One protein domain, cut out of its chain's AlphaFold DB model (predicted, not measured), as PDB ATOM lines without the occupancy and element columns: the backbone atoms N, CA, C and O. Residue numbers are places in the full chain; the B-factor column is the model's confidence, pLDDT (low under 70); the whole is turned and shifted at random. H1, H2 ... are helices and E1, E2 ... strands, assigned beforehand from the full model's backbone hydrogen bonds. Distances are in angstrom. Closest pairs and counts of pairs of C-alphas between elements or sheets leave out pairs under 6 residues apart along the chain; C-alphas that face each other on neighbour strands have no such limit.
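This is residues 141 to 298 of the 298 residues of the protein "Archease domain-containing protein" of Candidatus Poseidoniales archaeon (UniProt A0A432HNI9). Two strongly twisted antiparallel sheets, one of four strands and one of three, stand on opposite sides of the helix H1, which makes the core; H3 lies beside H1, covers mainly the three-stranded sheet and reaches the E6 and E7 side of the other sheet with its first half. The short helix H2 lies toward one end of the longest axis, and the loop of residues 270 to 288, between E6 and E7, lies toward the other. The printed part has 158 residues, with three named helices and seven named strands in the order E1 E2 H1 H2 E3 H3 E4 E5 E6 E7. The sheets run E1 E2 E7 E6 and E3 E5 E4, and the class is mixed, helices and strands. The whole is compact, with a radius of gyration of the C-alphas of 15.2 A and spans of 44 by 38 by 25 A.

E1, residues 142 to 145, begins at C-alpha 142 (111.680, 128.737, 127.572). E2, residues 151 to 157, measures 20.3 A. H1, residues 160 to 175, runs 23.2 A from C-alpha 160 at (124.436, 133.278, 125.826). H2 holds residues 178 to 183. E3, residues 190 to 197, measures 22.9 A, and H3, residues 203 to 220, 24.4 A. E4, residues 223 to 232, measures 21.8 A and bends by 84 degrees at residue 226; E5, residues 237 to 246, measures 26.1 A and bends by 57 degrees at residue 241. E6 holds residues 265 to 269, and E7, residues 289 to 297, runs 27.0 A to C-alpha 297 at (115.347, 112.250, 121.787).

In the four-stranded sheet, E1 and E2 are a hairpin, with N 143 and O 154 2.8 A apart. E2 and E7 are antiparallel at 165 degrees, with N 153 and O 294 2.8 A apart. E6 and E7 are a hairpin, with N 293 and O 265 2.7 A apart. H1 lies over E1, E2 and E7 at a height over the sheet of 7.7 A; its closest C-alphas to E2 are those of Ala 163 and Ser 157, 4.8 A. H3 is on the same face, over E7 and E6, and makes two layers with H1 and this sheet, helices on one face; the closest C-alphas of H3 and E6 are those of Glu 204 and Leu 266, 4.9 A. H1 and H3 are also on one face of the other sheet, again two layers. H1 lies over E4 and runs along it, at 3 degrees on the local plane, with the C-alphas of Gln 161 and Ile 230 closest at 5.6 A. H3 lies over E3 at a height over the sheet of 6.3 A, with the C-alphas of Val 196 and Trp 210 closest at 6.0 A. E3, H3 and E4 form a split strand-helix-strand unit, two strands running the same way with E5 between them, and its crossover is right-handed. N 194 and O 240 of E3 and E5 are 2.9 A apart; E4 and E5 are a hairpin, with N 231 and O 239 2.8 A apart. H1, with residues 164 to 171 alone, touches H3, with residues 207 to 214 alone; the C-alphas of Ile 164 and Met 207 are closest at 6.3 A. They run the same way at a tilt of 35.2 degrees, only just steep. H2 is on neither sheet and is only just apart from H1, the closest C-alphas 8.1 A apart. Every O i to N i+4 pair is within hydrogen-bond range in H2 and H3, and 11 of 12 are in H1.

The C-alphas of Asp 248 and Gly 272, the two farthest apart, are 45.5 A apart. The printed part has no cut and ends at the chain's last residue, 298. The links E5 to E6 and E6 to E7 are long, 18 and 19 residues; in short pairings, residues 258 to 259 are antiparallel to residues 296 to 297 of E7, and residues 274 to 275 to residues 285 to 286. The mean pLDDT of the printed part is 94.9, and residues 148 to 149 are under 70.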
ATOM      1  N   SER A 141     111.540 131.774 130.448       87.56
ATOM      2  CA  SER A 141     111.909 132.227 129.105       87.56
ATOM      3  C   SER A 141     112.279 131.061 128.195       87.56
ATOM      4  O   SER A 141     113.076 131.200 127.271       87.56
ATOM      5  N   TRP A 142     111.653 129.905 128.441       94.31
ATOM      6  CA  TRP A 142     111.680 128.737 127.572       94.31
ATOM      7  C   TRP A 142     110.280 128.169 127.317       94.31
ATOM      8  O   TRP A 142     109.363 128.286 128.131       94.31
ATOM      9  N   TRP A 143     110.128 127.522 126.164       95.44
ATOM     10  CA  TRP A 143     108.877 126.978 125.651       95.44
ATOM     11  C   TRP A 143     109.127 125.646 124.948       95.44
ATOM     12  O   TRP A 143     110.176 125.447 124.329       95.44
ATOM     13  N   ILE A 144     108.145 124.746 125.008       93.50
ATOM     14  CA  ILE A 144     108.178 123.502 124.236       93.50
ATOM     15  C   ILE A 144     107.990 123.843 122.760       93.50
ATOM     16  O   ILE A 144     107.007 124.475 122.375       93.50
ATOM     17  N   LEU A 145     108.946 123.421 121.940       89.38
ATOM     18  CA  LEU A 145     108.882 123.519 120.490       89.38
ATOM     19  C   LEU A 145     108.114 122.302 119.956       89.38
ATOM     20  O   LEU A 145     108.551 121.169 120.184       89.38
ATOM     21  N   PRO A 146     106.987 122.508 119.248       80.62
ATOM     22  CA  PRO A 146     106.252 121.410 118.639       80.62
ATOM     23  C   PRO A 146     107.127 120.704 117.603       80.62
ATOM     24  O   PRO A 146     107.530 121.310 116.611       80.62
ATOM     25  N   THR A 147     107.392 119.416 117.810       82.38
ATOM     26  CA  THR A 147     108.016 118.556 116.800       82.38
ATOM     27  C   THR A 147     107.143 117.325 116.565       82.38
ATOM     28  O   THR A 147     106.222 117.038 117.330       82.38
ATOM     29  N   THR A 148     107.379 116.608 115.467       67.69
ATOM     30  CA  THR A 148     106.524 115.486 115.053       67.69
ATOM     31  C   THR A 148     106.733 114.197 115.848       67.69
ATOM     32  O   THR A 148     105.878 113.321 115.770       67.69
ATOM     33  N   ALA A 149     107.851 114.042 116.561       62.34
ATOM     34  CA  ALA A 149     108.186 112.790 117.255       62.34
ATOM     35  C   ALA A 149     108.962 112.998 118.563       62.34
ATOM     36  O   ALA A 149     108.742 112.259 119.518       62.34
ATOM     37  N   ASP A 150     109.819 114.012 118.599       89.06
ATOM     38  CA  ASP A 150     110.703 114.343 119.711       89.06
ATOM     39  C   ASP A 150     110.140 115.509 120.540       89.06
ATOM     40  O   ASP A 150     109.106 116.103 120.207       89.06
ATOM     41  N   ILE A 151     110.835 115.893 121.610       90.75
ATOM     42  CA  ILE A 151     110.492 117.109 122.356       90.75
ATOM     43  C   ILE A 151     111.503 118.192 122.009       90.75
ATOM     44  O   ILE A 151     112.684 118.093 122.332       90.75
ATOM     45  N   GLY A 152     111.031 119.243 121.347       93.50
ATOM     46  CA  GLY A 152     111.827 120.432 121.111       93.50
ATOM     47  C   GLY A 152     111.704 121.423 122.264       93.50
ATOM     48  O   GLY A 152     110.701 121.465 122.978       93.50
ATOM     49  N   LEU A 153     112.702 122.284 122.398       95.44
ATOM     50  CA  LEU A 153     112.705 123.393 123.331       95.44
ATOM     51  C   LEU A 153     113.303 124.632 122.670       95.44
ATOM     52  O   LEU A 153     114.339 124.552 122.012       95.44
ATOM     53  N   ARG A 154     112.665 125.783 122.876       96.88
ATOM     54  CA  ARG A 154     113.218 127.099 122.554       96.88
ATOM     55  C   ARG A 154     113.322 127.919 123.828       96.88
ATOM     56  O   ARG A 154     112.373 127.943 124.597       96.88
ATOM     57  N   ALA A 155     114.433 128.611 124.018       96.88
ATOM     58  CA  ALA A 155     114.660 129.536 125.112       96.88
ATOM     59  C   ALA A 155     115.217 130.870 124.608       96.88
ATOM     60  O   ALA A 155     115.829 130.935 123.538       96.88
ATOM     61  N   PHE A 156     115.006 131.929 125.378       96.38
ATOM     62  CA  PHE A 156     115.491 133.269 125.089       96.38
ATOM     63  C   PHE A 156     116.017 133.929 126.359       96.38
ATOM     64  O   PHE A 156     115.379 133.855 127.394       96.38
ATOM     65  N   SER A 157     117.154 134.613 126.294       96.25
ATOM     66  CA  SER A 157     117.645 135.414 127.416       96.25
ATOM     67  C   SER A 157     118.507 136.577 126.932       96.25
ATOM     68  O   SER A 157     118.756 136.726 125.741       96.25
ATOM     69  N   MET A 158     118.988 137.419 127.843       94.69
ATOM     70  CA  MET A 158     119.797 138.590 127.490       94.69
ATOM     71  C   MET A 158     121.252 138.245 127.144       94.69
ATOM     72  O   MET A 158     121.955 139.075 126.568       94.69
ATOM     73  N   ALA A 159     121.713 137.036 127.465       95.50
ATOM     74  CA  ALA A 159     123.075 136.595 127.186       95.50
ATOM     75  C   ALA A 159     123.159 135.088 126.909       95.50
ATOM     76  O   ALA A 159     122.288 134.315 127.307       95.50
ATOM     77  N   ALA A 160     124.240 134.665 126.244       96.75
ATOM     78  CA  ALA A 160     124.436 133.278 125.826       96.75
ATOM     79  C   ALA A 160     124.410 132.292 127.004       96.75
ATOM     80  O   ALA A 160     123.742 131.264 126.918       96.75
ATOM     81  N   GLN A 161     125.101 132.604 128.110       97.44
ATOM     82  CA  GLN A 161     125.115 131.727 129.288       97.44
ATOM     83  C   GLN A 161     123.724 131.542 129.900       97.44
ATOM     84  O   GLN A 161     123.386 130.440 130.326       97.44
ATOM     85  N   ASP A 162     122.909 132.593 129.875       96.94
ATOM     86  CA  ASP A 162     121.574 132.572 130.455       96.94
ATOM     87  C   ASP A 162     120.597 131.858 129.510       96.94
ATOM     88  O   ASP A 162     119.767 131.083 129.964       96.94
ATOM     89  N   ALA A 163     120.755 131.986 128.187       97.69
ATOM     90  CA  ALA A 163     119.984 131.195 127.224       97.69
ATOM     91  C   ALA A 163     120.279 129.684 127.344       97.69
ATOM     92  O   ALA A 163     119.364 128.864 127.271       97.69
ATOM     93  N   ILE A 164     121.544 129.308 127.585       98.38
ATOM     94  CA  ILE A 164     121.920 127.918 127.893       98.38
ATOM     95  C   ILE A 164     121.297 127.474 129.224       98.38
ATOM     96  O   ILE A 164     120.810 126.345 129.324       98.38
ATOM     97  N   LEU A 165     121.291 128.338 130.244       98.19
ATOM     98  CA  LEU A 165     120.680 128.037 131.538       98.19
ATOM     99  C   LEU A 165     119.173 127.794 131.403       98.19
ATOM    100  O   LEU A 165     118.681 126.777 131.883       98.19
ATOM    101  N   GLU A 166     118.460 128.660 130.691       97.88
ATOM    102  CA  GLU A 166     117.027 128.510 130.425       97.88
ATOM    103  C   GLU A 166     116.735 127.210 129.669       97.88
ATOM    104  O   GLU A 166     115.834 126.460 130.047       97.88
ATOM    105  N   ALA A 167     117.562 126.864 128.674       98.12
ATOM    106  CA  ALA A 167     117.457 125.576 127.991       98.12
ATOM    107  C   ALA A 167     117.695 124.380 128.928       98.12
ATOM    108  O   ALA A 167     117.027 123.351 128.822       98.12
ATOM    109  N   THR A 168     118.611 124.529 129.886       98.38
ATOM    110  CA  THR A 168     118.910 123.513 130.903       98.38
ATOM    111  C   THR A 168     117.742 123.322 131.868       98.38
ATOM    112  O   THR A 168     117.371 122.190 132.182       98.38
ATOM    113  N   MET A 169     117.141 124.417 132.336       97.62
ATOM    114  CA  MET A 169     115.982 124.362 133.229       97.62
ATOM    115  C   MET A 169     114.770 123.772 132.509       97.62
ATOM    116  O   MET A 169     114.056 122.952 133.086       97.62
ATOM    117  N   GLY A 170     114.595 124.103 131.230       96.44
ATOM    118  CA  GLY A 170     113.603 123.485 130.362       96.44
ATOM    119  C   GLY A 170     113.789 121.976 130.196       96.44
ATOM    120  O   GLY A 170     112.838 121.221 130.384       96.44
ATOM    121  N   LEU A 171     115.017 121.512 129.940       97.31
ATOM    122  CA  LEU A 171     115.345 120.082 129.881       97.31
ATOM    123  C   LEU A 171     114.973 119.345 131.176       97.31
ATOM    124  O   LEU A 171     114.376 118.269 131.134       97.31
ATOM    125  N   GLN A 172     115.321 119.906 132.336       96.81
ATOM    126  CA  GLN A 172     114.949 119.297 133.614       96.81
ATOM    127  C   GLN A 172     113.431 119.295 133.787       96.81
ATOM    128  O   GLN A 172     112.853 118.274 134.155       96.81
ATOM    129  N   SER A 173     112.776 120.412 133.471       94.75
ATOM    130  CA  SER A 173     111.327 120.557 133.565       94.75
ATOM    131  C   SER A 173     110.566 119.534 132.724       94.75
ATOM    132  O   SER A 173     109.560 119.024 133.199       94.75
ATOM    133  N   ILE A 174     111.028 119.230 131.508       94.06
ATOM    134  CA  ILE A 174     110.407 118.237 130.612       94.06
ATOM    135  C   ILE A 174     110.363 116.849 131.255       94.06
ATOM    136  O   ILE A 174     109.417 116.097 131.055       94.06
ATOM    137  N   GLN A 175     111.396 116.501 132.016       95.75
ATOM    138  CA  GLN A 175     111.568 115.161 132.567       95.75
ATOM    139  C   GLN A 175     110.815 114.938 133.886       95.75
ATOM    140  O   GLN A 175     110.573 113.794 134.269       95.75
ATOM    141  N   LEU A 176     110.477 116.007 134.609       95.62
ATOM    142  CA  LEU A 176     109.906 115.946 135.956       95.62
ATOM    143  C   LEU A 176     108.413 115.630 135.930       95.62
ATOM    144  O   LEU A 176     107.673 116.234 135.161       95.62
ATOM    145  N   SER A 177     107.964 114.761 136.840       95.06
ATOM    146  CA  SER A 177     106.533 114.681 137.153       95.06
ATOM    147  C   SER A 177     106.109 115.866 138.030       95.06
ATOM    148  O   SER A 177     106.943 116.524 138.663       95.06
ATOM    149  N   GLU A 178     104.804 116.123 138.136       91.94
ATOM    150  CA  GLU A 178     104.271 117.146 139.050       91.94
ATOM    151  C   GLU A 178     104.676 116.887 140.515       91.94
ATOM    152  O   GLU A 178     105.070 117.809 141.233       91.94
ATOM    153  N   ASN A 179     104.651 115.622 140.952       92.94
ATOM    154  CA  ASN A 179     105.062 115.236 142.305       92.94
ATOM    155  C   ASN A 179     106.565 115.423 142.510       92.94
ATOM    156  O   ASN A 179     106.984 116.008 143.513       92.94
ATOM    157  N   GLY A 180     107.378 114.977 141.545       92.50
ATOM    158  CA  GLY A 180     108.822 115.191 141.564       92.50
ATOM    159  C   GLY A 180     109.145 116.677 141.649       92.50
ATOM    160  O   GLY A 180     110.003 117.093 142.428       92.50
ATOM    161  N   ALA A 181     108.378 117.501 140.932       91.88
ATOM    162  CA  ALA A 181     108.524 118.940 140.956       91.88
ATOM    163  C   ALA A 181     108.229 119.593 142.298       91.88
ATOM    164  O   ALA A 181     109.003 120.450 142.730       91.88
ATOM    165  N   ALA A 182     107.148 119.182 142.951       90.81
ATOM    166  CA  ALA A 182     106.806 119.661 144.279       90.81
ATOM    167  C   ALA A 182     107.839 119.220 145.333       90.81
ATOM    168  O   ALA A 182     108.144 119.974 146.258       90.81
ATOM    169  N   ALA A 183     108.412 118.021 145.184       91.00
ATOM    170  CA  ALA A 183     109.336 117.449 146.157       91.00
ATOM    171  C   ALA A 183     110.716 118.132 146.179       91.00
ATOM    172  O   ALA A 183     111.302 118.258 147.260       91.00
ATOM    173  N   LEU A 184     111.222 118.623 145.033       93.19
ATOM    174  CA  LEU A 184     112.590 119.164 144.899       93.19
ATOM    175  C   LEU A 184     112.964 120.223 145.941       93.19
ATOM    176  O   LEU A 184     114.123 120.311 146.340       93.19
ATOM    177  N   ALA A 185     112.008 121.041 146.380       88.56
ATOM    178  CA  ALA A 185     112.269 122.112 147.338       88.56
ATOM    179  C   ALA A 185     112.561 121.619 148.761       88.56
ATOM    180  O   ALA A 185     113.094 122.373 149.572       88.56
ATOM    181  N   THR A 186     112.218 120.369 149.064       93.31
ATOM    182  CA  THR A 186     112.416 119.769 150.390       93.31
ATOM    183  C   THR A 186     113.619 118.828 150.444       93.31
ATOM    184  O   THR A 186     114.064 118.464 151.532       93.31
ATOM    185  N   LEU A 187     114.167 118.450 149.284       95.31
ATOM    186  CA  LEU A 187     115.305 117.543 149.194       95.31
ATOM    187  C   LEU A 187     116.625 118.239 149.591       95.31
ATOM    188  O   LEU A 187     116.837 119.406 149.243       95.31
ATOM    189  N   PRO A 188     117.547 117.539 150.283       96.38
ATOM    190  CA  PRO A 188     118.866 118.077 150.600       96.38
ATOM    191  C   PRO A 188     119.661 118.406 149.333       96.38
ATOM    192  O   PRO A 188     119.835 117.554 148.462       96.38
ATOM    193  N   ARG A 189     120.180 119.635 149.255       96.88
ATOM    194  CA  ARG A 189     120.979 120.107 148.119       96.88
ATOM    195  C   ARG A 189     122.473 119.946 148.381       96.88
ATOM    196  O   ARG A 189     122.964 120.266 149.461       96.88
ATOM    197  N   SER A 190     123.187 119.502 147.358       98.31
ATOM    198  CA  SER A 190     124.645 119.555 147.254       98.31
ATOM    199  C   SER A 190     125.047 120.589 146.210       98.31
ATOM    200  O   SER A 190     124.256 120.891 145.318       98.31
ATOM    201  N   THR A 191     126.264 121.125 146.305       98.12
ATOM    202  CA  THR A 191     126.785 122.116 145.354       98.12
ATOM    203  C   THR A 191     128.191 121.775 144.871       98.12
ATOM    204  O   THR A 191     128.938 121.056 145.539       98.12
ATOM    205  N   GLY A 192     128.563 122.290 143.698       97.69
ATOM    206  CA  GLY A 192     129.882 122.064 143.114       97.69
ATOM    207  C   GLY A 192     130.022 122.591 141.690       97.69
ATOM    208  O   GLY A 192     129.059 123.037 141.072       97.69
ATOM    209  N   GLU A 193     131.246 122.525 141.171       98.25
ATOM    210  CA  GLU A 193     131.583 123.026 139.839       98.25
ATOM    211  C   GLU A 193     131.384 121.940 138.773       98.25
ATOM    212  O   GLU A 193     131.946 120.844 138.877       98.25
ATOM    213  N   TRP A 194     130.605 122.248 137.737       98.38
ATOM    214  CA  TRP A 194     130.447 121.423 136.537       98.38
ATOM    215  C   TRP A 194     131.082 122.141 135.351       98.38
ATOM    216  O   TRP A 194     130.956 123.355 135.215       98.38
ATOM    217  N   VAL A 195     131.796 121.408 134.495       98.06
ATOM    218  CA  VAL A 195     132.604 122.013 133.432       98.06
ATOM    219  C   VAL A 195     132.507 121.188 132.162       98.06
ATOM    220  O   VAL A 195     132.801 119.995 132.176       98.06
ATOM    221  N   VAL A 196     132.214 121.852 131.046       98.19
ATOM    222  CA  VAL A 196     132.347 121.283 129.705       98.19
ATOM    223  C   VAL A 196     133.146 122.216 128.798       98.19
ATOM    224  O   VAL A 196     133.269 123.416 129.037       98.19
ATOM    225  N   GLN A 197     133.716 121.654 127.735       97.69
ATOM    226  CA  GLN A 197     134.466 122.405 126.732       97.69
ATOM    227  C   GLN A 197     133.725 122.372 125.397       97.69
ATOM    228  O   GLN A 197     133.509 121.291 124.840       97.69
ATOM    229  N   ALA A 198     133.401 123.547 124.853       95.38
ATOM    230  CA  ALA A 198     132.854 123.681 123.511       95.38
ATOM    231  C   ALA A 198     133.877 123.207 122.458       95.38
ATOM    232  O   ALA A 198     135.030 123.665 122.473       95.38
ATOM    233  N   PRO A 199     133.501 122.300 121.535       91.12
ATOM    234  CA  PRO A 199     134.393 121.827 120.480       91.12
ATOM    235  C   PRO A 199     134.852 122.971 119.579       91.12
ATOM    236  O   PRO A 199     134.046 123.581 118.890       91.12
ATOM    237  N   GLY A 200     136.154 123.266 119.567       91.62
ATOM    238  CA  GLY A 200     136.700 124.342 118.731       91.62
ATOM    239  C   GLY A 200     136.166 125.741 119.068       91.62
ATOM    240  O   GLY A 200     136.252 126.620 118.219       91.62
ATOM    241  N   GLY A 201     135.609 125.941 120.268       92.62
ATOM    242  CA  GLY A 201     134.970 127.200 120.668       92.62
ATOM    243  C   GLY A 201     133.545 127.394 120.129       92.62
ATOM    244  O   GLY A 201     132.954 128.441 120.367       92.62
ATOM    245  N   ASP A 202     132.985 126.403 119.430       95.69
ATOM    246  CA  ASP A 202     131.614 126.429 118.915       95.69
ATOM    247  C   ASP A 202     130.608 126.281 120.067       95.69
ATOM    248  O   ASP A 202     130.360 125.172 120.553       95.69
ATOM    249  N   LEU A 203     130.058 127.406 120.531       96.38
ATOM    250  CA  LEU A 203     129.133 127.443 121.665       96.38
ATOM    251  C   LEU A 203     127.822 126.708 121.401       96.38
ATOM    252  O   LEU A 203     127.244 126.185 122.348       96.38
ATOM    253  N   GLU A 204     127.377 126.600 120.152       96.69
ATOM    254  CA  GLU A 204     126.178 125.839 119.809       96.69
ATOM    255  C   GLU A 204     126.398 124.346 120.099       96.69
ATOM    256  O   GLU A 204     125.617 123.708 120.810       96.69
ATOM    257  N   ARG A 205     127.553 123.805 119.694       96.62
ATOM    258  CA  ARG A 205     127.979 122.452 120.098       96.62
ATOM    259  C   ARG A 205     128.362 122.358 121.575       96.62
ATOM    260  O   ARG A 205     128.278 121.282 122.166       96.62
ATOM    261  N   GLY A 206     128.820 123.456 122.168       97.69
ATOM    262  CA  GLY A 206     129.077 123.570 123.601       97.69
ATOM    263  C   GLY A 206     127.807 123.390 124.428       97.69
ATOM    264  O   GLY A 206     127.827 122.637 125.397       97.69
ATOM    265  N   MET A 207     126.699 123.999 124.004       98.31
ATOM    266  CA  MET A 207     125.385 123.844 124.626       98.31
ATOM    267  C   MET A 207     124.931 122.385 124.607       98.31
ATOM    268  O   MET A 207     124.482 121.880 125.629       98.31
ATOM    269  N   VAL A 208     125.117 121.675 123.492       98.12
ATOM    270  CA  VAL A 208     124.795 120.239 123.414       98.12
ATOM    271  C   VAL A 208     125.596 119.447 124.439       98.12
ATOM    272  O   VAL A 208     125.014 118.704 125.217       98.12
ATOM    273  N   ARG A 209     126.915 119.668 124.515       98.12
ATOM    274  CA  ARG A 209     127.758 119.005 125.523       98.12
ATOM    275  C   ARG A 209     127.346 119.329 126.948       98.12
ATOM    276  O   ARG A 209     127.446 118.471 127.814       98.12
ATOM    277  N   TRP A 210     126.934 120.566 127.198       98.69
ATOM    278  CA  TRP A 210     126.450 120.982 128.506       98.69
ATOM    279  C   TRP A 210     125.161 120.244 128.881       98.69
ATOM    280  O   TRP A 210     125.076 119.669 129.961       98.69
ATOM    281  N   LEU A 211     124.186 120.194 127.974       98.69
ATOM    282  CA  LEU A 211     122.922 119.493 128.197       98.69
ATOM    283  C   LEU A 211     123.125 117.970 128.315       98.69
ATOM    284  O   LEU A 211     122.509 117.336 129.167       98.69
ATOM    285  N   GLU A 212     124.034 117.382 127.531       98.12
ATOM    286  CA  GLU A 212     124.441 115.978 127.682       98.12
ATOM    287  C   GLU A 212     125.122 115.715 129.030       98.12
ATOM    288  O   GLU A 212     124.850 114.693 129.654       98.12
ATOM    289  N   GLU A 213     125.969 116.628 129.513       98.56
ATOM    290  CA  GLU A 213     126.569 116.527 130.847       98.56
ATOM    291  C   GLU A 213     125.482 116.562 131.928       98.56
ATOM    292  O   GLU A 213     125.533 115.757 132.853       98.56
ATOM    293  N   VAL A 214     124.457 117.413 131.797       98.56
ATOM    294  CA  VAL A 214     123.310 117.432 132.726       98.56
ATOM    295  C   VAL A 214     122.573 116.089 132.729       98.56
ATOM    296  O   VAL A 214     122.292 115.551 133.802       98.56
ATOM    297  N   LEU A 215     122.311 115.505 131.554       98.00
ATOM    298  CA  LEU A 215     121.697 114.175 131.444       98.00
ATOM    299  C   LEU A 215     122.579 113.080 132.049       98.00
ATOM    300  O   LEU A 215     122.087 112.230 132.794       98.00
ATOM    301  N   TYR A 216     123.878 113.099 131.755       98.06
ATOM    302  CA  TYR A 216     124.843 112.142 132.286       98.06
ATOM    303  C   TYR A 216     124.909 112.221 133.815       98.06
ATOM    304  O   TYR A 216     124.805 111.204 134.496       98.06
ATOM    305  N   ARG A 217     124.989 113.432 134.372       98.31
ATOM    306  CA  ARG A 217     124.990 113.678 135.821       98.31
ATOM    307  C   ARG A 217     123.722 113.143 136.477       98.31
ATOM    308  O   ARG A 217     123.800 112.415 137.465       98.31
ATOM    309  N   GLY A 218     122.567 113.449 135.889       97.12
ATOM    310  CA  GLY A 218     121.272 113.009 136.391       97.12
ATOM    311  C   GLY A 218     121.094 111.491 136.354       97.12
ATOM    312  O   GLY A 218     120.599 110.923 137.322       97.12
ATOM    313  N   SER A 219     121.508 110.835 135.268       94.69
ATOM    314  CA  SER A 219     121.246 109.406 135.029       94.69
ATOM    315  C   SER A 219     122.336 108.456 135.529       94.69
ATOM    316  O   SER A 219     122.020 107.348 135.954       94.69
ATOM    317  N   ALA A 220     123.607 108.860 135.478       96.19
ATOM    318  CA  ALA A 220     124.750 108.001 135.790       96.19
ATOM    319  C   ALA A 220     125.460 108.380 137.097       96.19
ATOM    320  O   ALA A 220     125.997 107.497 137.765       96.19
ATOM    321  N   GLU A 221     125.461 109.660 137.481       97.94
ATOM    322  CA  GLU A 221     126.149 110.135 138.697       97.94
ATOM    323  C   GLU A 221     125.203 110.336 139.893       97.94
ATOM    324  O   GLU A 221     125.663 110.665 140.986       97.94
ATOM    325  N   GLY A 222     123.889 110.161 139.706       97.69
ATOM    326  CA  GLY A 222     122.887 110.390 140.753       97.69
ATOM    327  C   GLY A 222     122.727 111.867 141.140       97.69
ATOM    328  O   GLY A 222     122.339 112.173 142.265       97.69
ATOM    329  N   GLN A 223     123.076 112.794 140.240       98.38
ATOM    330  CA  GLN A 223     123.098 114.237 140.492       98.38
ATOM    331  C   GLN A 223     122.020 114.952 139.673       98.38
ATOM    332  O   GLN A 223     122.271 115.412 138.556       98.38
ATOM    333  N   TRP A 224     120.819 115.090 140.233       98.25
ATOM    334  CA  TRP A 224     119.733 115.811 139.578       98.25
ATOM    335  C   TRP A 224     119.912 117.318 139.732       98.25
ATOM    336  O   TRP A 224     119.720 117.865 140.821       98.25
ATOM    337  N   LEU A 225     120.253 118.007 138.641       98.44
ATOM    338  CA  LEU A 225     120.430 119.457 138.651       98.44
ATOM    339  C   LEU A 225     119.129 120.178 139.037       98.44
ATOM    340  O   LEU A 225     118.084 119.960 138.425       98.44
ATOM    341  N   VAL A 226     119.219 121.073 140.019       97.06
ATOM    342  CA  VAL A 226     118.113 121.932 140.468       97.06
ATOM    343  C   VAL A 226     118.335 123.384 140.065       97.06
ATOM    344  O   VAL A 226     117.380 124.074 139.729       97.06
ATOM    345  N   GLU A 227     119.580 123.850 140.106       95.19
ATOM    346  CA  GLU A 227     119.935 125.247 139.856       95.19
ATOM    347  C   GLU A 227     121.390 125.326 139.387       95.19
ATOM    348  O   GLU A 227     122.219 124.511 139.801       95.19
ATOM    349  N   ALA A 228     121.713 126.293 138.531       96.62
ATOM    350  CA  ALA A 228     123.077 126.541 138.084       96.62
ATOM    351  C   ALA A 228     123.307 128.027 137.798       96.62
ATOM    352  O   ALA A 228     122.427 128.706 137.282       96.62
ATOM    353  N   ALA A 229     124.523 128.502 138.060       97.06
ATOM    354  CA  ALA A 229     125.022 129.775 137.550       97.06
ATOM    355  C   ALA A 229     126.128 129.495 136.528       97.06
ATOM    356  O   ALA A 229     127.185 128.986 136.905       97.06
ATOM    357  N   ILE A 230     125.873 129.793 135.250       97.75
ATOM    358  CA  ILE A 230     126.761 129.452 134.129       97.75
ATOM    359  C   ILE A 230     127.669 130.635 133.775       97.75
ATOM    360  O   ILE A 230     127.239 131.783 133.707       97.75
ATOM    361  N   ARG A 231     128.934 130.337 133.488       97.81
ATOM    362  CA  ARG A 231     129.933 131.254 132.946       97.81
ATOM    363  C   ARG A 231     130.561 130.642 131.702       97.81
ATOM    364  O   ARG A 231     130.956 129.479 131.707       97.81
ATOM    365  N   ILE A 232     130.703 131.450 130.657       97.00
ATOM    366  CA  ILE A 232     131.382 131.071 129.417       97.00
ATOM    367  C   ILE A 232     132.659 131.901 129.302       97.00
ATOM    368  O   ILE A 232     132.622 133.121 129.472       97.00
ATOM    369  N   ASP A 233     133.797 131.261 129.043       93.44
ATOM    370  CA  ASP A 233     135.040 131.973 128.743       93.44
ATOM    371  C   ASP A 233     135.275 132.156 127.232       93.44
ATOM    372  O   ASP A 233     134.617 131.550 126.387       93.44
ATOM    373  N   GLY A 234     136.251 132.999 126.875       88.19
ATOM    374  CA  GLY A 234     136.587 133.277 125.472       88.19
ATOM    375  C   GLY A 234     137.158 132.083 124.692       88.19
ATOM    376  O   GLY A 234     137.313 132.176 123.479       88.19
ATOM    377  N   GLY A 235     137.480 130.971 125.362       90.00
ATOM    378  CA  GLY A 235     137.894 129.710 124.749       90.00
ATOM    379  C   GLY A 235     136.741 128.720 124.557       90.00
ATOM    380  O   GLY A 235     136.981 127.587 124.137       90.00
ATOM    381  N   GLY A 236     135.504 129.111 124.878       92.94
ATOM    382  CA  GLY A 236     134.327 128.249 124.812       92.94
ATOM    383  C   GLY A 236     134.238 127.243 125.961       92.94
ATOM    384  O   GLY A 236     133.547 126.231 125.841       92.94
ATOM    385  N   ARG A 237     134.944 127.466 127.072       97.31
ATOM    386  CA  ARG A 237     134.742 126.675 128.286       97.31
ATOM    387  C   ARG A 237     133.460 127.144 128.965       97.31
ATOM    388  O   ARG A 237     133.316 128.332 129.248       97.31
ATOM    389  N   ILE A 238     132.552 126.210 129.219       98.31
ATOM    390  CA  ILE A 238     131.304 126.443 129.942       98.31
ATOM    391  C   ILE A 238     131.501 125.864 131.339       98.31
ATOM    392  O   ILE A 238     131.715 124.663 131.501       98.31
ATOM    393  N   GLU A 239     131.476 126.729 132.342       98.38
ATOM    394  CA  GLU A 239     131.588 126.369 133.750       98.38
ATOM    395  C   GLU A 239     130.297 126.743 134.459       98.38
ATOM    396  O   GLU A 239     129.732 127.801 134.195       98.38
ATOM    397  N   ALA A 240     129.856 125.918 135.396       98.25
ATOM    398  CA  ALA A 240     128.705 126.223 136.215       98.25
ATOM    399  C   ALA A 240     128.985 125.945 137.681       98.25
ATOM    400  O   ALA A 240     129.533 124.897 138.025       98.25
ATOM    401  N   GLN A 241     128.536 126.847 138.549       98.44
ATOM    402  CA  GLN A 241     128.274 126.486 139.936       98.44
ATOM    403  C   GLN A 241     126.887 125.861 139.987       98.44
ATOM    404  O   GLN A 241     125.888 126.558 139.823       98.44
ATOM    405  N   ALA A 242     126.848 124.542 140.139       98.25
ATOM    406  CA  ALA A 242     125.641 123.737 140.112       98.25
ATOM    407  C   ALA A 242     125.188 123.387 141.531       98.25
ATOM    408  O   ALA A 242     126.004 123.126 142.417       98.25
ATOM    409  N   SER A 243     123.873 123.327 141.717       98.38
ATOM    410  CA  SER A 243     123.207 122.741 142.870       98.38
ATOM    411  C   SER A 243     122.370 121.558 142.404       98.38
ATOM    412  O   SER A 243     121.551 121.697 141.495       98.38
ATOM    413  N   TRP A 244     122.518 120.411 143.055       98.69
ATOM    414  CA  TRP A 244     121.783 119.192 142.722       98.69
ATOM    415  C   TRP A 244     121.230 118.495 143.961       98.69
ATOM    416  O   TRP A 244     121.658 118.751 145.088       98.69
ATOM    417  N   VAL A 245     120.275 117.604 143.735       98.56
ATOM    418  CA  VAL A 245     119.751 116.654 144.723       98.56
ATOM    419  C   VAL A 245     120.085 115.232 144.272       98.56
ATOM    420  O   VAL A 245     120.550 115.031 143.148       98.56
ATOM    421  N   ASP A 246     119.870 114.255 145.146       98.12
ATOM    422  CA  ASP A 246     119.980 112.841 144.783       98.12
ATOM    423  C   ASP A 246     118.913 112.486 143.735       98.12
ATOM    424  O   ASP A 246     117.716 112.641 143.992       98.12
ATOM    425  N   SER A 247     119.348 112.046 142.551       97.25
ATOM    426  CA  SER A 247     118.450 111.690 141.445       97.25
ATOM    427  C   SER A 247     117.473 110.572 141.792       97.25
ATOM    428  O   SER A 247     116.364 110.579 141.263       97.25
ATOM    429  N   ASP A 248     117.840 109.643 142.679       96.38
ATOM    430  CA  ASP A 248     116.971 108.518 143.051       96.38
ATOM    431  C   ASP A 248     115.740 108.983 143.850       96.38
ATOM    432  O   ASP A 248     114.748 108.262 143.965       96.38
ATOM    433  N   LEU A 249     115.785 110.206 144.390       96.56
ATOM    434  CA  LEU A 249     114.682 110.838 145.114       96.56
ATOM    435  C   LEU A 249     113.786 111.695 144.207       96.56
ATOM    436  O   LEU A 249     112.819 112.289 144.691       96.56
ATOM    437  N   VAL A 250     114.103 111.793 142.913       96.62
ATOM    438  CA  VAL A 250     113.379 112.632 141.957       96.62
ATOM    439  C   VAL A 250     112.460 111.783 141.091       96.62
ATOM    440  O   VAL A 250     112.898 110.970 140.280       96.62
ATOM    441  N   GLU A 251     111.155 112.013 141.227       96.44
ATOM    442  CA  GLU A 251     110.154 111.378 140.375       96.44
ATOM    443  C   GLU A 251     110.135 112.028 138.980       96.44
ATOM    444  O   GLU A 251     110.017 113.249 138.833       96.44
ATOM    445  N   ARG A 252     110.255 111.191 137.946       94.62
ATOM    446  CA  ARG A 252     110.316 111.589 136.535       94.62
ATOM    447  C   ARG A 252     109.119 111.021 135.780       94.62
ATOM    448  O   ARG A 252     108.713 109.891 136.035       94.62
ATOM    449  N   GLU A 253     108.588 111.797 134.844       93.44
ATOM    450  CA  GLU A 253     107.495 111.383 133.953       93.44
ATOM    451  C   GLU A 253     108.008 111.048 132.547       93.44
ATOM    452  O   GLU A 253     107.543 110.093 131.925       93.44
ATOM    453  N   VAL A 254     109.010 111.791 132.072       92.31
ATOM    454  CA  VAL A 254     109.620 111.605 130.753       92.31
ATOM    455  C   VAL A 254     111.106 111.315 130.914       92.31
ATOM    456  O   VAL A 254     111.821 111.982 131.666       92.31
ATOM    457  N   GLU A 255     111.583 110.316 130.182       92.69
ATOM    458  CA  GLU A 255     113.008 110.061 130.018       92.69
ATOM    459  C   GLU A 255     113.491 110.765 128.748       92.69
ATOM    460  O   GLU A 255     112.886 110.624 127.694       92.69
ATOM    461  N   VAL A 256     114.570 111.539 128.857       95.06
ATOM    462  CA  VAL A 256     115.292 112.076 127.700       95.06
ATOM    463  C   VAL A 256     116.551 111.238 127.516       95.06
ATOM    464  O   VAL A 256     117.377 111.151 128.427       95.06
ATOM    465  N   LYS A 257     116.693 110.620 126.345       92.25
ATOM    466  CA  LYS A 257     117.797 109.722 125.987       92.25
ATOM    467  C   LYS A 257     119.010 110.464 125.448       92.25
ATOM    468  O   LYS A 257     120.137 110.059 125.729       92.25
ATOM    469  N   ALA A 258     118.793 111.511 124.653       92.94
ATOM    470  CA  ALA A 258     119.880 112.253 124.031       92.94
ATOM    471  C   ALA A 258     119.498 113.690 123.663       92.94
ATOM    472  O   ALA A 258     118.335 114.024 123.430       92.94
ATOM    473  N   VAL A 259     120.524 114.532 123.553       96.56
ATOM    474  CA  VAL A 259     120.428 115.883 122.999       96.56
ATOM    475  C   VAL A 259     120.845 115.817 121.537       96.56
ATOM    476  O   VAL A 259     121.931 115.337 121.216       96.56
ATOM    477  N   THR A 260     119.989 116.273 120.628       94.75
ATOM    478  CA  THR A 260     120.253 116.149 119.192       94.75
ATOM    479  C   THR A 260     120.872 117.421 118.614       94.75
ATOM    480  O   THR A 260     120.750 118.517 119.158       94.75
ATOM    481  N   LEU A 261     121.518 117.274 117.455       94.81
ATOM    482  CA  LEU A 261     121.947 118.403 116.622       94.81
ATOM    483  C   LEU A 261     120.848 118.866 115.646       94.81
ATOM    484  O   LEU A 261     121.095 119.738 114.815       94.81
ATOM    485  N   HIS A 262     119.666 118.245 115.674       92.12
ATOM    486  CA  HIS A 262     118.588 118.554 114.742       92.12
ATOM    487  C   HIS A 262     117.918 119.873 115.137       92.12
ATOM    488  O   HIS A 262     117.546 120.051 116.292       92.12
ATOM    489  N   GLU A 263     117.816 120.804 114.182       92.69
ATOM    490  CA  GLU A 263     117.304 122.170 114.397       92.69
ATOM    491  C   GLU A 263     117.922 122.897 115.605       92.69
ATOM    492  O   GLU A 263     117.288 123.752 116.232       92.69
ATOM    493  N   LEU A 264     119.174 122.553 115.913       96.56
ATOM    494  CA  LEU A 264     119.959 123.182 116.957       96.56
ATOM    495  C   LEU A 264     120.229 124.641 116.581       96.56
ATOM    496  O   LEU A 264     120.616 124.933 115.449       96.56
ATOM    497  N   ALA A 265     120.024 125.540 117.539       97.25
ATOM    498  CA  ALA A 265     120.411 126.933 117.417       97.25
ATOM    499  C   ALA A 265     120.932 127.453 118.758       97.25
ATOM    500  O   ALA A 265     120.247 127.343 119.770       97.25
ATOM    501  N   LEU A 266     122.099 128.090 118.767       97.94
ATOM    502  CA  LEU A 266     122.471 129.032 119.823       97.94
ATOM    503  C   LEU A 266     123.019 130.292 119.169       97.94
ATOM    504  O   LEU A 266     124.135 130.296 118.651       97.94
ATOM    505  N   ARG A 267     122.232 131.366 119.178       97.19
ATOM    506  CA  ARG A 267     122.585 132.577 118.435       97.19
ATOM    507  C   ARG A 267     122.155 133.848 119.134       97.19
ATOM    508  O   ARG A 267     121.130 133.888 119.811       97.19
ATOM    509  N   GLU A 268     122.916 134.899 118.877       97.44
ATOM    510  CA  GLU A 268     122.507 136.262 119.175       97.44
ATOM    511  C   GLU A 268     121.315 136.653 118.284       97.44
ATOM    512  O   GLU A 268     121.209 136.243 117.121       97.44
ATOM    513  N   VAL A 269     120.398 137.415 118.867       97.62
ATOM    514  CA  VAL A 269     119.259 138.058 118.220       97.62
ATOM    515  C   VAL A 269     119.537 139.551 118.288       97.62
ATOM    516  O   VAL A 269     119.634 140.113 119.382       97.62
ATOM    517  N   ALA A 270     119.724 140.189 117.137       97.56
ATOM    518  CA  ALA A 270     120.121 141.592 117.094       97.56
ATOM    519  C   ALA A 270     118.994 142.519 117.583       97.56
ATOM    520  O   ALA A 270     117.813 142.183 117.518       97.56
ATOM    521  N   ALA A 271     119.343 143.721 118.044       96.25
ATOM    522  CA  ALA A 271     118.342 144.744 118.350       96.25
ATOM    523  C   ALA A 271     117.474 145.038 117.110       96.25
ATOM    524  O   ALA A 271     118.015 145.310 116.036       96.25
ATOM    525  N   GLY A 272     116.147 144.973 117.251       95.69
ATOM    526  CA  GLY A 272     115.213 145.123 116.127       95.69
ATOM    527  C   GLY A 272     114.983 143.857 115.294       95.69
ATOM    528  O   GLY A 272     114.160 143.869 114.379       95.69
ATOM    529  N   GLU A 273     115.698 142.761 115.568       97.06
ATOM    530  CA  GLU A 273     115.449 141.477 114.917       97.06
ATOM    531  C   GLU A 273     114.230 140.801 115.549       97.06
ATOM    532  O   GLU A 273     114.218 140.513 116.745       97.06
ATOM    533  N   MET A 274     113.226 140.502 114.726       96.25
ATOM    534  CA  MET A 274     112.039 139.752 115.132       96.25
ATOM    535  C   MET A 274     112.242 138.252 114.927       96.25
ATOM    536  O   MET A 274     112.438 137.794 113.799       96.25
ATOM    537  N   VAL A 275     112.100 137.476 116.000       94.56
ATOM    538  CA  VAL A 275     111.994 136.017 115.936       94.56
ATOM    539  C   VAL A 275     110.513 135.632 115.950       94.56
ATOM    540  O   VAL A 275     109.804 135.957 116.909       94.56
ATOM    541  N   PRO A 276     110.010 134.947 114.905       93.06
ATOM    542  CA  PRO A 276     108.613 134.548 114.861       93.06
ATOM    543  C   PRO A 276     108.312 133.492 115.930       93.06
ATOM    544  O   PRO A 276     109.068 132.533 116.133       93.06
ATOM    545  N   GLY A 277     107.170 133.675 116.589       90.38
ATOM    546  CA  GLY A 277     106.584 132.686 117.480       90.38
ATOM    547  C   GLY A 277     106.016 131.489 116.720       90.38
ATOM    548  O   GLY A 277     105.960 131.469 115.489       90.38
ATOM    549  N   ILE A 278     105.576 130.489 117.476       90.25
ATOM    550  CA  ILE A 278     104.857 129.314 116.981       90.25
ATOM    551  C   ILE A 278     103.588 129.213 117.815       90.25
ATOM    552  O   ILE A 278     103.625 128.823 118.980       90.25
ATOM    553  N   GLU A 279     102.468 129.625 117.231       83.62
ATOM    554  CA  GLU A 279     101.190 129.640 117.935       83.62
ATOM    555  C   GLU A 279     100.708 128.217 118.277       83.62
ATOM    556  O   GLU A 279     100.885 127.301 117.469       83.62
ATOM    557  N   PRO A 280     100.054 128.020 119.439       84.31
ATOM    558  CA  PRO A 280      99.778 129.010 120.489       84.31
ATOM    559  C   PRO A 280     100.871 129.093 121.572       84.31
ATOM    560  O   PRO A 280     100.716 129.850 122.528       84.31
ATOM    561  N   ASP A 281     101.927 128.284 121.474       86.31
ATOM    562  CA  ASP A 281     102.765 127.932 122.626       86.31
ATOM    563  C   ASP A 281     104.060 128.749 122.739       86.31
ATOM    564  O   ASP A 281     104.541 128.972 123.850       86.31
ATOM    565  N   ILE A 282     104.616 129.222 121.619       90.56
ATOM    566  CA  ILE A 282     105.851 130.010 121.594       90.56
ATOM    567  C   ILE A 282     105.517 131.445 121.171       90.56
ATOM    568  O   ILE A 282     105.081 131.650 120.033       90.56
ATOM    569  N   PRO A 283     105.746 132.455 122.028       91.62
ATOM    570  CA  PRO A 283     105.546 133.847 121.656       91.62
ATOM    571  C   PRO A 283     106.581 134.292 120.617       91.62
ATOM    572  O   PRO A 283     107.701 133.782 120.562       91.62
ATOM    573  N   ALA A 284     106.217 135.279 119.801       92.69
ATOM    574  CA  ALA A 284     107.209 136.042 119.050       92.69
ATOM    575  C   ALA A 284     107.976 136.966 120.006       92.69
ATOM    576  O   ALA A 284     107.403 137.454 120.982       92.69
ATOM    577  N   PHE A 285     109.247 137.230 119.716       92.25
ATOM    578  CA  PHE A 285     110.073 138.140 120.510       92.25
ATOM    579  C   PHE A 285     111.031 138.941 119.630       92.25
ATOM    580  O   PHE A 285     111.380 138.524 118.524       92.25
ATOM    581  N   GLU A 286     111.427 140.109 120.128       94.06
ATOM    582  CA  GLU A 286     112.357 141.032 119.478       94.06
ATOM    583  C   GLU A 286     113.665 141.073 120.269       94.06
ATOM    584  O   GLU A 286     113.647 141.062 121.502       94.06
ATOM    585  N   GLY A 287     114.801 141.124 119.575       94.12
ATOM    586  CA  GLY A 287     116.089 141.365 120.218       94.12
ATOM    587  C   GLY A 287     116.242 142.803 120.745       94.12
ATOM    588  O   GLY A 287     115.453 143.693 120.420       94.12
ATOM    589  N   PRO A 288     117.305 143.085 121.515       96.75
ATOM    590  CA  PRO A 288     118.521 142.283 121.613       96.75
ATOM    591  C   PRO A 288     118.418 141.122 122.610       96.75
ATOM    592  O   PRO A 288     117.762 141.236 123.639       96.75
ATOM    593  N   GLY A 289     119.127 140.030 122.331       96.56
ATOM    594  CA  GLY A 289     119.268 138.907 123.258       96.56
ATOM    595  C   GLY A 289     119.922 137.693 122.612       96.56
ATOM    596  O   GLY A 289     120.604 137.800 121.599       96.56
ATOM    597  N   TRP A 290     119.712 136.527 123.203       97.69
ATOM    598  CA  TRP A 290     120.219 135.238 122.757       97.69
ATOM    599  C   TRP A 290     119.089 134.227 122.739       97.69
ATOM    600  O   TRP A 290     118.339 134.111 123.703       97.69
ATOM    601  N   MET A 291     118.994 133.472 121.652       97.31
ATOM    602  CA  MET A 291     118.056 132.370 121.502       97.31
ATOM    603  C   MET A 291     118.816 131.047 121.556       97.31
ATOM    604  O   MET A 291     119.786 130.860 120.820       97.31
ATOM    605  N   ALA A 292     118.324 130.124 122.376       98.06
ATOM    606  CA  ALA A 292     118.688 128.714 122.347       98.06
ATOM    607  C   ALA A 292     117.518 127.898 121.780       98.06
ATOM    608  O   ALA A 292     116.359 128.146 122.103       98.06
ATOM    609  N   GLN A 293     117.800 126.919 120.932       97.44
ATOM    610  CA  GLN A 293     116.833 125.952 120.435       97.44
ATOM    611  C   GLN A 293     117.496 124.588 120.334       97.44
ATOM    612  O   GLN A 293     118.622 124.481 119.854       97.44
ATOM    613  N   VAL A 294     116.803 123.553 120.790       97.06
ATOM    614  CA  VAL A 294     117.330 122.192 120.829       97.06
ATOM    615  C   VAL A 294     116.192 121.180 120.764       97.06
ATOM    616  O   VAL A 294     115.089 121.457 121.229       97.06
ATOM    617  N   ILE A 295     116.456 120.011 120.182       96.06
ATOM    618  CA  ILE A 295     115.519 118.885 120.141       96.06
ATOM    619  C   ILE A 295     116.108 117.713 120.926       96.06
ATOM    620  O   ILE A 295     117.290 117.387 120.778       96.06
ATOM    621  N   PHE A 296     115.275 117.093 121.755       95.81
ATOM    622  CA  PHE A 296     115.608 115.975 122.627       95.81
ATOM    623  C   PHE A 296     114.984 114.674 122.124       95.81
ATOM    624  O   PHE A 296     113.777 114.624 121.896       95.81
ATOM    625  N   ASP A 297     115.799 113.627 122.026       94.25
ATOM    626  CA  ASP A 297     115.347 112.250 121.787       94.25
ATOM    627  C   ASP A 297     114.816 111.672 123.107       94.25
ATOM    628  O   ASP A 297     115.534 111.696 124.114       94.25
ATOM    629  N   ILE A 298     113.570 111.191 123.113       89.69
ATOM    630  CA  ILE A 298     112.850 110.678 124.298       89.69
ATOM    631  C   ILE A 298     112.722 109.157 124.296       89.69
ATOM    632  O   ILE A 298     112.525 108.513 123.243       89.69
TER     633      ILE A 298